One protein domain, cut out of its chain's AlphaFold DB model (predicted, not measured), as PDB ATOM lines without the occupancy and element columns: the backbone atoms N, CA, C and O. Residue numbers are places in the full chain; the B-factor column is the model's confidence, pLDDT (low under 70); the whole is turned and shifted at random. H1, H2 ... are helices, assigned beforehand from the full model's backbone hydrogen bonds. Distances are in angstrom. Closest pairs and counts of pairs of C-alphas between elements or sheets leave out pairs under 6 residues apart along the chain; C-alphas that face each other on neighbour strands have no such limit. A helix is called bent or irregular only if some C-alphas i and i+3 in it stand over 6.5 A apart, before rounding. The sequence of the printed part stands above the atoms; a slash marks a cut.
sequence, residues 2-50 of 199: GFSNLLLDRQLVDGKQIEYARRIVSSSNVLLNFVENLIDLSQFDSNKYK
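AT A GLANCE: This is residues 2 to 50 of the 199 residues of an uncharacterized protein of Bacteroidetes bacterium GWC2_33_15 (UniProt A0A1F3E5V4). One long helix, H2, makes a rod, and the stretch before it hooks round at one end, where a loop folds the small helix H1 back near the first turns of H2. Residues 10 to 15 of that loop stick out at this end, and a short tail, residues 46 to 50, turns aside at the other. The printed part has 49 residues with two named helices, H1 then H2, and no named strand; its class is all helix. It is extended, with a radius of gyration of the C-alphas of 17.3 A, and spans 53 by 17 by 11 A.

HOW THE PARTS SIT: H1, residues 4 to 7, comes first, and a short link of 8 residues joins it to H2, residues 16 to 45. H1 and H2 only just touch, with 3 pairs of C-alphas within 8 A. The closest are the C-alphas of Leu 7 and Gln 17, 6.5 A apart. H2 touches H1 with residues 17 to 21 alone, and the two centres are 19.1 A apart. Residues 25 to 39 of H2 stand free, and so do residues 42 to 48, of which 42 to 45 belong to H2. In H2 every O i to N i+4 pair is within hydrogen-bond range; H1 is too short for such a pair, and its one O i to N i+3 pair is within range.

IN THESE COORDINATES: H1 runs from Ser 4, with its C-alpha at (0.306, 33.957, -13.618), to Leu 7. H2 runs from Lys 16, C-alpha at (-4.690, 41.603, -2.717), to Asp 45, C-alpha at (35.275, 25.784, -7.024), 43.2 A from first to last C-alpha. It is not bent.

THE WHOLE: The two C-alphas farthest apart are those of Gln 11 and Asn 47, at 53.3 A. The printed part has no cut. The mean pLDDT of the printed part is 72.9; residues 2 to 16, 18 to 19, 22 to 23 and 26 are under 70.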
ATOM      1  N   GLY A   2       2.718  28.482 -12.651       43.12
ATOM      2  CA  GLY A   2       1.663  28.262 -11.638       43.12
ATOM      3  C   GLY A   2       0.911  29.511 -11.145       43.12
ATOM      4  O   GLY A   2      -0.256  29.405 -10.795       43.12
ATOM      5  N   PHE A   3       1.534  30.696 -11.150       51.94
ATOM      6  CA  PHE A   3       1.004  31.877 -10.437       51.94
ATOM      7  C   PHE A   3       0.485  33.005 -11.341       51.94
ATOM      8  O   PHE A   3      -0.308  33.831 -10.900       51.94
ATOM      9  N   SER A   4       0.840  33.003 -12.631       51.12
ATOM     10  CA  SER A   4       0.306  33.957 -13.618       51.12
ATOM     11  C   SER A   4      -1.218  33.846 -13.775       51.12
ATOM     12  O   SER A   4      -1.871  34.838 -14.078       51.12
ATOM     13  N   ASN A   5      -1.798  32.672 -13.492       51.16
ATOM     14  CA  ASN A   5      -3.248  32.455 -13.510       51.16
ATOM     15  C   ASN A   5      -3.994  33.194 -12.387       51.16
ATOM     16  O   ASN A   5      -5.163  33.511 -12.563       51.16
ATOM     17  N   LEU A   6      -3.336  33.509 -11.266       55.78
ATOM     18  CA  LEU A   6      -3.957  34.228 -10.145       55.78
ATOM     19  C   LEU A   6      -4.000  35.744 -10.382       55.78
ATOM     20  O   LEU A   6      -4.921  36.412  -9.924       55.78
ATOM     21  N   LEU A   7      -3.047  36.280 -11.157       56.03
ATOM     22  CA  LEU A   7      -3.060  37.675 -11.621       56.03
ATOM     23  C   LEU A   7      -4.141  37.932 -12.690       56.03
ATOM     24  O   LEU A   7      -4.517  39.077 -12.921       56.03
ATOM     25  N   LEU A   8      -4.643  36.876 -13.340       53.78
ATOM     26  CA  LEU A   8      -5.698  36.951 -14.359       53.78
ATOM     27  C   LEU A   8      -7.118  36.913 -13.770       53.78
ATOM     28  O   LEU A   8      -8.083  37.149 -14.505       53.78
ATOM     29  N   ASP A   9      -7.266  36.639 -12.470       55.47
ATOM     30  CA  ASP A   9      -8.571  36.552 -11.824       55.47
ATOM     31  C   ASP A   9      -9.095  37.951 -11.451       55.47
ATOM     32  O   ASP A   9      -8.722  38.558 -10.441       55.47
ATOM     33  N   ARG A  10      -9.962  38.493 -12.318       55.88
ATOM     34  CA  ARG A  10     -10.535  39.851 -12.220       55.88
ATOM     35  C   ARG A  10     -11.488  40.048 -11.032       55.88
ATOM     36  O   ARG A  10     -12.064  41.125 -10.911       55.88
ATOM     37  N   GLN A  11     -11.695  39.034 -10.189       57.53
ATOM     38  CA  GLN A  11     -12.603  39.097  -9.038       57.53
ATOM     39  C   GLN A  11     -11.924  39.500  -7.716       57.53
ATOM     40  O   GLN A  11     -12.607  39.682  -6.708       57.53
ATOM     41  N   LEU A  12     -10.600  39.677  -7.693       57.28
ATOM     42  CA  LEU A  12      -9.879  40.100  -6.492       57.28
ATOM     43  C   LEU A  12      -9.870  41.632  -6.369       57.28
ATOM     44  O   LEU A  12      -9.160  42.327  -7.088       57.28
ATOM     45  N   VAL A  13     -10.668  42.144  -5.433       56.16
ATOM     46  CA  VAL A  13     -10.819  43.570  -5.104       56.16
ATOM     47  C   VAL A  13      -9.482  44.194  -4.647       56.16
ATOM     48  O   VAL A  13      -8.898  43.784  -3.644       56.16
ATOM     49  N   ASP A  14      -9.009  45.142  -5.456       63.47
ATOM     50  CA  ASP A  14      -8.142  46.327  -5.259       63.47
ATOM     51  C   ASP A  14      -7.124  46.420  -4.093       63.47
ATOM     52  O   ASP A  14      -6.903  47.474  -3.507       63.47
ATOM     53  N   GLY A  15      -6.435  45.330  -3.759       62.31
ATOM     54  CA  GLY A  15      -5.277  45.387  -2.851       62.31
ATOM     55  C   GLY A  15      -4.535  44.064  -2.733       62.31
ATOM     56  O   GLY A  15      -3.305  44.022  -2.760       62.31
ATOM     57  N   LYS A  16      -5.278  42.952  -2.744       66.88
ATOM     58  CA  LYS A  16      -4.690  41.603  -2.717       66.88
ATOM     59  C   LYS A  16      -3.884  41.282  -3.976       66.88
ATOM     60  O   LYS A  16      -2.849  40.639  -3.879       66.88
ATOM     61  N   GLN A  17      -4.316  41.748  -5.151       70.12
ATOM     62  CA  GLN A  17      -3.549  41.568  -6.394       70.12
ATOM     63  C   GLN A  17      -2.176  42.250  -6.327       70.12
ATOM     64  O   GLN A  17      -1.196  41.671  -6.785       70.12
ATOM     65  N   ILE A  18      -2.095  43.439  -5.719       69.81
ATOM     66  CA  ILE A  18      -0.832  44.164  -5.529       69.81
ATOM     67  C   ILE A  18       0.060  43.415  -4.538       69.81
ATOM     68  O   ILE A  18       1.244  43.240  -4.809       69.81
ATOM     69  N   GLU A  19      -0.497  42.919  -3.429       68.38
ATOM     70  CA  GLU A  19       0.252  42.098  -2.469       68.38
ATOM     71  C   GLU A  19       0.811  40.824  -3.127       68.38
ATOM     72  O   GLU A  19       1.992  40.513  -2.979       68.38
ATOM     73  N   TYR A  20       0.001  40.113  -3.918       70.88
ATOM     74  CA  TYR A  20       0.463  38.934  -4.653       70.88
ATOM     75  C   TYR A  20       1.531  39.278  -5.687       70.88
ATOM     76  O   TYR A  20       2.523  38.561  -5.792       70.88
ATOM     77  N   ALA A  21       1.361  40.374  -6.430       71.25
ATOM     78  CA  ALA A  21       2.368  40.844  -7.372       71.25
ATOM     79  C   ALA A  21       3.696  41.153  -6.660       71.25
ATOM     80  O   ALA A  21       4.739  40.692  -7.121       71.25
ATOM     81  N   ARG A  22       3.664  41.830  -5.502       69.56
ATOM     82  CA  ARG A  22       4.857  42.075  -4.672       69.56
ATOM     83  C   ARG A  22       5.510  40.776  -4.211       69.56
ATOM     84  O   ARG A  22       6.709  40.607  -4.404       69.56
ATOM     85  N   ARG A  23       4.731  39.814  -3.701       69.94
ATOM     86  CA  ARG A  23       5.252  38.492  -3.303       69.94
ATOM     87  C   ARG A  23       5.900  37.743  -4.472       69.94
ATOM     88  O   ARG A  23       6.931  37.104  -4.280       69.94
ATOM     89  N   ILE A  24       5.328  37.823  -5.678       76.25
ATOM     90  CA  ILE A  24       5.899  37.210  -6.890       76.25
ATOM     91  C   ILE A  24       7.234  37.861  -7.250       76.25
ATOM     92  O   ILE A  24       8.196  37.145  -7.534       76.25
ATOM     93  N   VAL A  25       7.297  39.194  -7.245       71.25
ATOM     94  CA  VAL A  25       8.530  39.941  -7.535       71.25
ATOM     95  C   VAL A  25       9.608  39.602  -6.507       71.25
ATOM     96  O   VAL A  25      10.691  39.174  -6.898       71.25
ATOM     97  N   SER A  26       9.284  39.665  -5.215       68.56
ATOM     98  CA  SER A  26      10.192  39.293  -4.123       68.56
ATOM     99  C   SER A  26      10.713  37.854  -4.277       68.56
ATOM    100  O   SER A  26      11.922  37.633  -4.332       68.56
ATOM    101  N   SER A  27       9.827  36.879  -4.515       72.56
ATOM    102  CA  SER A  27      10.226  35.476  -4.734       72.56
ATOM    103  C   SER A  27      11.110  35.292  -5.976       72.56
ATOM    104  O   SER A  27      11.996  34.438  -5.995       72.56
ATOM    105  N   SER A  28      10.876  36.083  -7.026       78.06
ATOM    106  CA  SER A  28      11.688  36.049  -8.249       78.06
ATOM    107  C   SER A  28      13.087  36.612  -7.998       78.06
ATOM    108  O   SER A  28      14.059  36.043  -8.487       78.06
ATOM    109  N   ASN A  29      13.194  37.674  -7.197       74.94
ATOM    110  CA  ASN A  29      14.470  38.263  -6.792       74.94
ATOM    111  C   ASN A  29      15.284  37.296  -5.921       74.94
ATOM    112  O   ASN A  29      16.473  37.115  -6.172       74.94
ATOM    113  N   VAL A  30      14.645  36.606  -4.969       76.75
ATOM    114  CA  VAL A  30      15.296  35.551  -4.169       76.75
ATOM    115  C   VAL A  30      15.861  34.451  -5.073       76.75
ATOM    116  O   VAL A  30      17.016  34.053  -4.923       76.75
ATOM    117  N   LEU A  31      15.085  33.991  -6.063       82.81
ATOM    118  CA  LEU A  31      15.543  32.968  -7.005       82.81
ATOM    119  C   LEU A  31      16.696  33.457  -7.895       82.81
ATOM    120  O   LEU A  31      17.626  32.695  -8.154       82.81
ATOM    121  N   LEU A  32      16.647  34.704  -8.371       84.06
ATOM    122  CA  LEU A  32      17.732  35.294  -9.159       84.06
ATOM    123  C   LEU A  32      19.025  35.369  -8.343       84.06
ATOM    124  O   LEU A  32      20.047  34.865  -8.803       84.06
ATOM    125  N   ASN A  33      18.957  35.875  -7.110       81.38
ATOM    126  CA  ASN A  33      20.095  35.907  -6.190       81.38
ATOM    127  C   ASN A  33      20.660  34.498  -5.938       81.38
ATOM    128  O   ASN A  33      21.873  34.298  -5.957       81.38
ATOM    129  N   PHE A  34      19.792  33.494  -5.765       85.00
ATOM    130  CA  PHE A  34      20.218  32.102  -5.618       85.00
ATOM    131  C   PHE A  34      21.007  31.602  -6.837       85.00
ATOM    132  O   PHE A  34      22.074  31.003  -6.689       85.00
ATOM    133  N   VAL A  35      20.507  31.861  -8.050       87.94
ATOM    134  CA  VAL A  35      21.182  31.475  -9.298       87.94
ATOM    135  C   VAL A  35      22.521  32.198  -9.447       87.94
ATOM    136  O   VAL A  35      23.509  31.567  -9.821       87.94
ATOM    137  N   GLU A  36      22.586  33.490  -9.126       87.00
ATOM    138  CA  GLU A  36      23.829  34.268  -9.169       87.00
ATOM    139  C   GLU A  36      24.888  33.713  -8.215       87.00
ATOM    140  O   GLU A  36      26.032  33.499  -8.618       87.00
ATOM    141  N   ASN A  37      24.504  33.407  -6.978       88.69
ATOM    142  CA  ASN A  37      25.392  32.791  -5.996       88.69
ATOM    143  C   ASN A  37      25.886  31.410  -6.435       88.69
ATOM    144  O   ASN A  37      27.063  31.091  -6.270       88.69
ATOM    145  N   LEU A  38      25.010  30.591  -7.024       90.00
ATOM    146  CA  LEU A  38      25.386  29.280  -7.550       90.00
ATOM    147  C   LEU A  38      26.400  29.404  -8.697       90.00
ATOM    148  O   LEU A  38      27.340  28.609  -8.781       90.00
ATOM    149  N   ILE A  39      26.237  30.406  -9.567       90.25
ATOM    150  CA  ILE A  39      27.209  30.716 -10.622       90.25
ATOM    151  C   ILE A  39      28.543  31.143 -10.004       90.25
ATOM    152  O   ILE A  39      29.579  30.618 -10.414       90.25
ATOM    153  N   ASP A  40      28.522  32.051  -9.027       90.12
ATOM    154  CA  ASP A  40      29.725  32.549  -8.355       90.12
ATOM    155  C   ASP A  40      30.496  31.387  -7.693       90.12
ATOM    156  O   ASP A  40      31.661  31.160  -8.023       90.12
ATOM    157  N   LEU A  41      29.835  30.551  -6.882       89.88
ATOM    158  CA  LEU A  41      30.462  29.373  -6.264       89.88
ATOM    159  C   LEU A  41      31.010  28.383  -7.294       89.88
ATOM    160  O   LEU A  41      32.131  27.901  -7.146       89.88
ATOM    161  N   SER A  42      30.271  28.125  -8.376       90.50
ATOM    162  CA  SER A  42      30.744  27.248  -9.455       90.50
ATOM    163  C   SER A  42      32.029  27.780 -10.106       90.50
ATOM    164  O   SER A  42      32.909  27.005 -10.504       90.50
ATOM    165  N   GLN A  43      32.168  29.103 -10.234       90.06
ATOM    166  CA  GLN A  43      33.394  29.725 -10.734       90.06
ATOM    167  C   GLN A  43      34.542  29.622  -9.725       90.06
ATOM    168  O   GLN A  43      35.681  29.374 -10.138       90.06
ATOM    169  N   PHE A  44      34.246  29.764  -8.431       90.25
ATOM    170  CA  PHE A  44      35.226  29.645  -7.351       90.25
ATOM    171  C   PHE A  44      35.765  28.209  -7.243       90.25
ATOM    172  O   PHE A  44      36.974  28.003  -7.331       90.25
ATOM    173  N   ASP A  45      34.890  27.199  -7.178       87.00
ATOM    174  CA  ASP A  45      35.275  25.784  -7.024       87.00
ATOM    175  C   ASP A  45      36.003  25.217  -8.244       87.00
ATOM    176  O   ASP A  45      36.849  24.328  -8.129       87.00
ATOM    177  N   SER A  46      35.709  25.737  -9.436       87.00
ATOM    178  CA  SER A  46      36.413  25.314 -10.647       87.00
ATOM    179  C   SER A  46      37.808  25.936 -10.791       87.00
ATOM    180  O   SER A  46      38.490  25.649 -11.777       87.00
ATOM    181  N   ASN A  47      38.231  26.784  -9.841       75.62
ATOM    182  CA  ASN A  47      39.452  27.593  -9.904       75.62
ATOM    183  C   ASN A  47      39.547  28.412 -11.214       75.62
ATOM    184  O   ASN A  47      40.633  28.711 -11.714       75.62
ATOM    185  N   LYS A  48      38.389  28.709 -11.825       77.00
ATOM    186  CA  LYS A  48      38.269  29.457 -13.087       77.00
ATOM    187  C   LYS A  48      38.029  30.938 -12.856       77.00
ATOM    188  O   LYS A  48      38.180  31.709 -13.806       77.00
ATOM    189  N   TYR A  49      37.652  31.333 -11.642       85.00
ATOM    190  CA  TYR A  49      37.528  32.740 -11.302       85.00
ATOM    191  C   TYR A  49      38.905  33.402 -11.378       85.00
ATOM    192  O   TYR A  49      39.829  33.054 -10.644       85.00
ATOM    193  N   LYS A  50      39.055  34.347 -12.306       86.38
ATOM    194  CA  LYS A  50      40.281  35.127 -12.469       86.38
ATOM    195  C   LYS A  50      40.080  36.484 -11.820       86.38
ATOM    196  O   LYS A  50      39.432  37.351 -12.403       86.38
TER     197      LYS A  50